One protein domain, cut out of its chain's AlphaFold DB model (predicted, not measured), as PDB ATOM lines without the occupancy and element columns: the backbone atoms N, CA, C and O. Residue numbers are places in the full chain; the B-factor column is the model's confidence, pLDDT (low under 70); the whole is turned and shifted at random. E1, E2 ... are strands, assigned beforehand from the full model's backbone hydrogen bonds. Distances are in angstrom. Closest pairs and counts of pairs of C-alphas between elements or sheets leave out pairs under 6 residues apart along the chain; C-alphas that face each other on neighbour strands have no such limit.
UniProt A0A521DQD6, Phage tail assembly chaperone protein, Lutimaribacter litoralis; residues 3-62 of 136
ATOM      1  N   TYR A   3     141.889 109.419 133.123       79.00
ATOM      2  CA  TYR A   3     142.818 110.423 133.614       79.00
ATOM      3  C   TYR A   3     144.013 110.596 132.688       79.00
ATOM      4  O   TYR A   3     144.370 109.714 131.907       79.00
ATOM      5  N   VAL A   4     144.658 111.742 132.860       80.38
ATOM      6  CA  VAL A   4     145.924 112.131 132.252       80.38
ATOM      7  C   VAL A   4     146.907 112.477 133.370       80.38
ATOM      8  O   VAL A   4     146.549 113.211 134.291       80.38
ATOM      9  N   LEU A   5     148.135 111.955 133.316       80.56
ATOM     10  CA  LEU A   5     149.206 112.291 134.260       80.56
ATOM     11  C   LEU A   5     150.124 113.374 133.696       80.56
ATOM     12  O   LEU A   5     150.615 113.261 132.573       80.56
ATOM     13  N   VAL A   6     150.411 114.384 134.515       79.00
ATOM     14  CA  VAL A   6     151.323 115.496 134.199       79.00
ATOM     15  C   VAL A   6     152.299 115.706 135.353       79.00
ATOM     16  O   VAL A   6     151.932 115.514 136.510       79.00
ATOM     17  N   SER A   7     153.545 116.097 135.069       78.31
ATOM     18  CA  SER A   7     154.533 116.400 136.115       78.31
ATOM     19  C   SER A   7     154.056 117.524 137.051       78.31
ATOM     20  O   SER A   7     153.486 118.523 136.615       78.31
ATOM     21  N   LYS A   8     154.314 117.376 138.354       70.94
ATOM     22  CA  LYS A   8     153.997 118.368 139.389       70.94
ATOM     23  C   LYS A   8     154.882 119.612 139.280       70.94
ATOM     24  O   LYS A   8     154.399 120.711 139.532       70.94
ATOM     25  N   ASP A   9     156.135 119.446 138.859       66.44
ATOM     26  CA  ASP A   9     157.085 120.556 138.687       66.44
ATOM     27  C   ASP A   9     156.643 121.496 137.563       66.44
ATOM     28  O   ASP A   9     156.817 122.710 137.647       66.44
ATOM     29  N   ALA A  10     155.971 120.930 136.558       61.22
ATOM     30  CA  ALA A  10     155.351 121.663 135.468       61.22
ATOM     31  C   ALA A  10     154.315 122.681 135.987       61.22
ATOM     32  O   ALA A  10     154.317 123.833 135.573       61.22
ATOM     33  N   MET A  11     153.505 122.315 136.983       56.56
ATOM     34  CA  MET A  11     152.389 123.138 137.471       56.56
ATOM     35  C   MET A  11     152.797 124.458 138.159       56.56
ATOM     36  O   MET A  11     151.960 125.345 138.325       56.56
ATOM     37  N   THR A  12     154.061 124.599 138.573       58.78
ATOM     38  CA  THR A  12     154.574 125.831 139.211       58.78
ATOM     39  C   THR A  12     154.827 126.941 138.183       58.78
ATOM     40  O   THR A  12     154.910 128.115 138.539       58.78
ATOM     41  N   ASP A  13     154.899 126.584 136.901       59.19
ATOM     42  CA  ASP A  13     155.158 127.493 135.793       59.19
ATOM     43  C   ASP A  13     153.840 127.835 135.071       59.19
ATOM     44  O   ASP A  13     153.427 127.166 134.124       59.19
ATOM     45  N   ARG A  14     153.126 128.863 135.557       51.47
ATOM     46  CA  ARG A  14     151.774 129.265 135.092       51.47
ATOM     47  C   ARG A  14     151.691 129.738 133.629       51.47
ATOM     48  O   ARG A  14     150.633 130.179 133.201       51.47
ATOM     49  N   THR A  15     152.780 129.684 132.872       52.34
ATOM     50  CA  THR A  15     152.856 130.127 131.471       52.34
ATOM     51  C   THR A  15     153.191 129.000 130.494       52.34
ATOM     52  O   THR A  15     153.354 129.267 129.302       52.34
ATOM     53  N   ARG A  16     153.294 127.738 130.943       59.91
ATOM     54  CA  ARG A  16     153.769 126.630 130.097       59.91
ATOM     55  C   ARG A  16     152.690 125.616 129.712       59.91
ATOM     56  O   ARG A  16     151.814 125.251 130.482       59.91
ATOM     57  N   GLN A  17     152.799 125.147 128.471       62.03
ATOM     58  CA  GLN A  17     152.126 123.962 127.947       62.03
ATOM     59  C   GLN A  17     152.861 122.707 128.434       62.03
ATOM     60  O   GLN A  17     154.089 122.653 128.361       62.03
ATOM     61  N   PHE A  18     152.125 121.691 128.887       74.88
ATOM     62  CA  PHE A  18     152.698 120.470 129.458       74.88
ATOM     63  C   PHE A  18     152.355 119.229 128.644       74.88
ATOM     64  O   PHE A  18     151.239 119.074 128.139       74.88
ATOM     65  N   GLU A  19     153.327 118.324 128.538       76.31
ATOM     66  CA  GLU A  19     153.130 117.033 127.888       76.31
ATOM     67  C   GLU A  19     152.432 116.041 128.820       76.31
ATOM     68  O   GLU A  19     152.686 115.990 130.026       76.31
ATOM     69  N   ILE A  20     151.546 115.242 128.231       77.62
ATOM     70  CA  ILE A  20     150.877 114.134 128.900       77.62
ATOM     71  C   ILE A  20     151.870 112.979 129.010       77.62
ATOM     72  O   ILE A  20     152.355 112.482 127.996       77.62
ATOM     73  N   LEU A  21     152.160 112.551 130.236       78.06
ATOM     74  CA  LEU A  21     153.093 111.455 130.502       78.06
ATOM     75  C   LEU A  21     152.422 110.088 130.351       78.06
ATOM     76  O   LEU A  21     153.054 109.125 129.929       78.06
ATOM     77  N   GLU A  22     151.146 110.003 130.717       73.56
ATOM     78  CA  GLU A  22     150.365 108.770 130.696       73.56
ATOM     79  C   GLU A  22     148.876 109.123 130.614       73.56
ATOM     80  O   GLU A  22     148.444 110.103 131.225       73.56
ATOM     81  N   ALA A  23     148.093 108.330 129.886       75.19
ATOM     82  CA  ALA A  23     146.636 108.397 129.891       75.19
ATOM     83  C   ALA A  23     146.071 107.006 130.200       75.19
ATOM     84  O   ALA A  23     146.584 106.006 129.696       75.19
ATOM     85  N   GLY A  24     145.035 106.925 131.037       72.19
ATOM     86  CA  GLY A  24     144.531 105.639 131.524       72.19
ATOM     87  C   GLY A  24     143.094 105.671 132.038       72.19
ATOM     88  O   GLY A  24     142.481 106.726 132.196       72.19
ATOM     89  N   SER A  25     142.542 104.482 132.294       73.50
ATOM     90  CA  SER A  25     141.222 104.304 132.913       73.50
ATOM     91  C   SER A  25     141.322 104.357 134.440       73.50
ATOM     92  O   SER A  25     142.233 103.772 135.023       73.50
ATOM     93  N   CYS A  26     140.360 105.004 135.104       59.88
ATOM     94  CA  CYS A  26     140.321 105.166 136.562       59.88
ATOM     95  C   CYS A  26     140.052 103.875 137.356       59.88
ATOM     96  O   CYS A  26     139.922 103.937 138.579       59.88
ATOM     97  N   ALA A  27     139.974 102.704 136.721       57.78
ATOM     98  CA  ALA A  27     139.970 101.429 137.435       57.78
ATOM     99  C   ALA A  27     141.354 101.192 138.091       57.78
ATOM    100  O   ALA A  27     142.168 100.428 137.585       57.78
ATOM    101  N   GLY A  28     141.650 101.908 139.186       53.28
ATOM    102  CA  GLY A  28     142.923 101.829 139.918       53.28
ATOM    103  C   GLY A  28     143.574 103.153 140.349       53.28
ATOM    104  O   GLY A  28     144.762 103.127 140.676       53.28
ATOM    105  N   VAL A  29     142.859 104.293 140.379       52.47
ATOM    106  CA  VAL A  29     143.452 105.611 140.747       52.47
ATOM    107  C   VAL A  29     144.132 105.601 142.129       52.47
ATOM    108  O   VAL A  29     145.120 106.303 142.332       52.47
ATOM    109  N   ASP A  30     143.695 104.724 143.042       48.28
ATOM    110  CA  ASP A  30     144.287 104.531 144.378       48.28
ATOM    111  C   ASP A  30     145.745 104.034 144.376       48.28
ATOM    112  O   ASP A  30     146.441 104.124 145.390       48.28
ATOM    113  N   ARG A  31     146.255 103.531 143.242       50.53
ATOM    114  CA  ARG A  31     147.638 103.032 143.123       50.53
ATOM    115  C   ARG A  31     148.616 104.067 142.548       50.53
ATOM    116  O   ARG A  31     149.810 103.785 142.442       50.53
ATOM    117  N   ILE A  32     148.160 105.280 142.226       54.47
ATOM    118  CA  ILE A  32     148.987 106.344 141.630       54.47
ATOM    119  C   ILE A  32     149.660 107.169 142.743       54.47
ATOM    120  O   ILE A  32     149.472 108.373 142.876       54.47
ATOM    121  N   ARG A  33     150.488 106.523 143.573       53.28
ATOM    122  CA  ARG A  33     151.419 107.211 144.492       53.28
ATOM    123  C   ARG A  33     152.773 107.465 143.818       53.28
ATOM    124  O   ARG A  33     153.823 107.185 144.394       53.28
ATOM    125  N   ARG A  34     152.785 107.969 142.580       58.72
ATOM    126  CA  ARG A  34     154.034 108.439 141.962       58.72
ATOM    127  C   ARG A  34     154.343 109.842 142.503       58.72
ATOM    128  O   ARG A  34     153.550 110.768 142.363       58.72
ATOM    129  N   ARG A  35     155.484 109.993 143.181       62.91
ATOM    130  CA  ARG A  35     155.959 111.283 143.709       62.91
ATOM    131  C   ARG A  35     156.286 112.187 142.511       62.91
ATOM    132  O   ARG A  35     157.090 111.794 141.677       62.91
ATOM    133  N   GLY A  36     155.649 113.355 142.415       71.56
ATOM    134  CA  GLY A  36     155.944 114.341 141.362       71.56
ATOM    135  C   GLY A  36     155.046 114.305 140.118       71.56
ATOM    136  O   GLY A  36     155.397 114.921 139.121       71.56
ATOM    137  N   VAL A  37     153.886 113.642 140.154       74.56
ATOM    138  CA  VAL A  37     152.878 113.664 139.070       74.56
ATOM    139  C   VAL A  37     151.497 113.980 139.634       74.56
ATOM    140  O   VAL A  37     151.211 113.689 140.795       74.56
ATOM    141  N   ILE A  38     150.648 114.587 138.810       75.94
ATOM    142  CA  ILE A  38     149.265 114.941 139.120       75.94
ATOM    143  C   ILE A  38     148.355 114.302 138.076       75.94
ATOM    144  O   ILE A  38     148.663 114.331 136.885       75.94
ATOM    145  N   ALA A  39     147.244 113.732 138.539       77.81
ATOM    146  CA  ALA A  39     146.192 113.209 137.685       77.81
ATOM    147  C   ALA A  39     145.136 114.287 137.421       77.81
ATOM    148  O   ALA A  39     144.583 114.864 138.358       77.81
ATOM    149  N   ILE A  40     144.842 114.530 136.147       80.75
ATOM    150  CA  ILE A  40     143.724 115.355 135.689       80.75
ATOM    151  C   ILE A  40     142.656 114.402 135.176       80.75
ATOM    152  O   ILE A  40     142.922 113.599 134.281       80.75
ATOM    153  N   ALA A  41     141.470 114.451 135.779       80.12
ATOM    154  CA  ALA A  41     140.358 113.601 135.380       80.12
ATOM    155  C   ALA A  41     139.776 114.067 134.042       80.12
ATOM    156  O   ALA A  41     139.586 115.262 133.821       80.12
ATOM    157  N   THR A  42     139.465 113.110 133.175       79.69
ATOM    158  CA  THR A  42     138.867 113.338 131.860       79.69
ATOM    159  C   THR A  42     137.630 112.457 131.683       79.69
ATOM    160  O   THR A  42     137.505 111.364 132.254       79.69
ATOM    161  N   ASP A  43     136.673 112.956 130.910       81.88
ATOM    162  CA  ASP A  43     135.426 112.276 130.553       81.88
ATOM    163  C   ASP A  43     135.651 111.168 129.511       81.88
ATOM    164  O   ASP A  43     135.000 110.123 129.567       81.88
ATOM    165  N   HIS A  44     136.635 111.353 128.632       82.56
ATOM    166  CA  HIS A  44     137.045 110.402 127.605       82.56
ATOM    167  C   HIS A  44     138.541 110.063 127.687       82.56
ATOM    168  O   HIS A  44     139.324 110.726 128.374       82.56
ATOM    169  N   MET A  45     138.937 108.995 126.990       81.12
ATOM    170  CA  MET A  45     140.341 108.625 126.842       81.12
ATOM    171  C   MET A  45     141.042 109.627 125.928       81.12
ATOM    172  O   MET A  45     140.646 109.813 124.780       81.12
ATOM    173  N   VAL A  46     142.088 110.257 126.451       85.44
ATOM    174  CA  VAL A  46     142.858 111.283 125.750       85.44
ATOM    175  C   VAL A  46     144.080 110.641 125.112       85.44
ATOM    176  O   VAL A  46     144.832 109.952 125.793       85.44
ATOM    177  N   ASP A  47     144.296 110.896 123.823       84.44
ATOM    178  CA  ASP A  47     145.527 110.505 123.138       84.44
ATOM    179  C   ASP A  47     146.649 111.520 123.443       84.44
ATOM    180  O   ASP A  47     146.575 112.668 122.986       84.44
ATOM    181  N   PRO A  48     147.717 111.127 124.164       83.69
ATOM    182  CA  PRO A  48     148.850 112.006 124.468       83.69
ATOM    183  C   PRO A  48     149.530 112.607 123.226       83.69
ATOM    184  O   PRO A  48     150.201 113.640 123.311       83.69
ATOM    185  N   ALA A  49     149.375 111.973 122.058       81.94
ATOM    186  CA  ALA A  49     149.929 112.473 120.807       81.94
ATOM    187  C   ALA A  49     149.201 113.728 120.304       81.94
ATOM    188  O   ALA A  49     149.844 114.611 119.727       81.94
ATOM    189  N   ASN A  50     147.890 113.819 120.544       85.50
ATOM    190  CA  ASN A  50     147.021 114.857 119.987       85.50
ATOM    191  C   ASN A  50     146.664 115.959 120.987       85.50
ATOM    192  O   ASN A  50     146.266 117.047 120.576       85.50
ATOM    193  N   PHE A  51     146.827 115.700 122.284       87.56
ATOM    194  CA  PHE A  51     146.421 116.609 123.349       87.56
ATOM    195  C   PHE A  51     147.591 116.988 124.255       87.56
ATOM    196  O   PHE A  51     148.592 116.279 124.371       87.56
ATOM    197  N   VAL A  52     147.454 118.142 124.895       87.12
ATOM    198  CA  VAL A  52     148.383 118.690 125.885       87.12
ATOM    199  C   VAL A  52     147.593 119.281 127.032       87.12
ATOM    200  O   VAL A  52     146.400 119.544 126.906       87.12
ATOM    201  N   VAL A  53     148.261 119.519 128.153       85.81
ATOM    202  CA  VAL A  53     147.647 120.230 129.271       85.81
ATOM    203  C   VAL A  53     148.101 121.683 129.247       85.81
ATOM    204  O   VAL A  53     149.299 121.963 129.233       85.81
ATOM    205  N   ARG A  54     147.139 122.606 129.233       81.06
ATOM    206  CA  ARG A  54     147.346 124.056 129.319       81.06
ATOM    207  C   ARG A  54     146.379 124.610 130.354       81.06
ATOM    208  O   ARG A  54     145.202 124.278 130.311       81.06
ATOM    209  N   ASP A  55     146.879 125.397 131.300       79.69
ATOM    210  CA  ASP A  55     146.062 126.007 132.361       79.69
ATOM    211  C   ASP A  55     145.162 125.000 133.099       79.69
ATOM    212  O   ASP A  55     144.002 125.268 133.396       79.69
ATOM    213  N   LEU A  56     145.704 123.806 133.383       74.31
ATOM    214  CA  LEU A  56     145.000 122.679 134.020       74.31
ATOM    215  C   LEU A  56     143.853 122.063 133.203       74.31
ATOM    216  O   LEU A  56     143.178 121.159 133.693       74.31
ATOM    217  N   ALA A  57     143.670 122.486 131.955       80.88
ATOM    218  CA  ALA A  57     142.735 121.894 131.016       80.88
ATOM    219  C   ALA A  57     143.475 121.030 129.991       80.88
ATOM    220  O   ALA A  57     144.540 121.396 129.488       80.88
ATOM    221  N   VAL A  58     142.895 119.879 129.652       85.12
ATOM    222  CA  VAL A  58     143.334 119.110 128.486       85.12
ATOM    223  C   VAL A  58     142.815 119.827 127.245       85.12
ATOM    224  O   VAL A  58     141.607 119.932 127.045       85.12
ATOM    225  N   VAL A  59     143.727 120.318 126.415       87.25
ATOM    226  CA  VAL A  59     143.410 121.011 125.168       87.25
ATOM    227  C   VAL A  59     144.017 120.260 123.983       87.25
ATOM    228  O   VAL A  59     145.093 119.662 124.116       87.25
ATOM    229  N   PRO A  60     143.359 120.264 122.810       86.56
ATOM    230  CA  PRO A  60     143.990 119.794 121.586       86.56
ATOM    231  C   PRO A  60     145.297 120.555 121.346       86.56
ATOM    232  O   PRO A  60     145.375 121.763 121.586       86.56
ATOM    233  N   ARG A  61     146.323 119.857 120.856       87.44
ATOM    234  CA  ARG A  61     147.502 120.526 120.301       87.44
ATOM    235  C   ARG A  61     147.067 121.404 119.129       87.44
ATOM    236  O   ARG A  61     146.118 121.091 118.411       87.44
ATOM    237  N   ASP A  62     147.781 122.500 118.942       88.19
ATOM    238  CA  ASP A  62     147.597 123.383 117.802       88.19
ATOM    239  C   ASP A  62     147.781 122.626 116.476       88.19
ATOM    240  O   ASP A  62     148.584 121.693 116.356       88.19
TER     241      ASP A  62
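AT A GLANCE: This is residues 3 to 62 of the 136 residues of the protein "Phage tail assembly chaperone protein" of Lutimaribacter litoralis (UniProt A0A521DQD6). With little regular structure, the domain is a small sheet, E2 - E1 - E3, with the hairpin E4 and E5 loosely over one face and the long loop of residues 26 to 36 bulging from the other. The printed part has 60 residues, 23 of them in five named strands, E1 to E5, with no named helix: all strand, both sheets antiparallel. It is compact, with a radius of gyration of the C-alphas of 11.1 A and spans of 30 by 24 by 15 A.

HOW THE PARTS SIT: Inner strand E1, residues 3 to 7, is antiparallel to E3, residues 37 to 42, at 152 degrees, with N 4 and O 40 at 2.9 A. E2, residues 22 to 25, forms a hairpin with E1; N 5 and O 22 are 2.8 A apart. E4, residues 51 to 54, and E5, residues 57 to 60, form a hairpin, with N 59 and O 52 at 2.8 A. The closest C-alphas of E1 and E4, Val 6 and Val 53, are 7.8 A apart. E3 and E5 are near each other, with 6 pairs of C-alphas within 10 A.

IN THESE COORDINATES: E3 spans 15.8 A and E1 13.4 A, from C-alpha 3 at (142.818, 110.423, 133.614). E5 ends at C-alpha 60, (143.990, 119.794, 121.586).

THE WHOLE: The C-alphas farthest apart, Asp 30 and Asp 62, are 32.8 A apart. The printed part has no cut. Links E1 to E2 and E2 to E3 are long. The model's pLDDT is under 70 in residues 9 to 17 and 26 to 35.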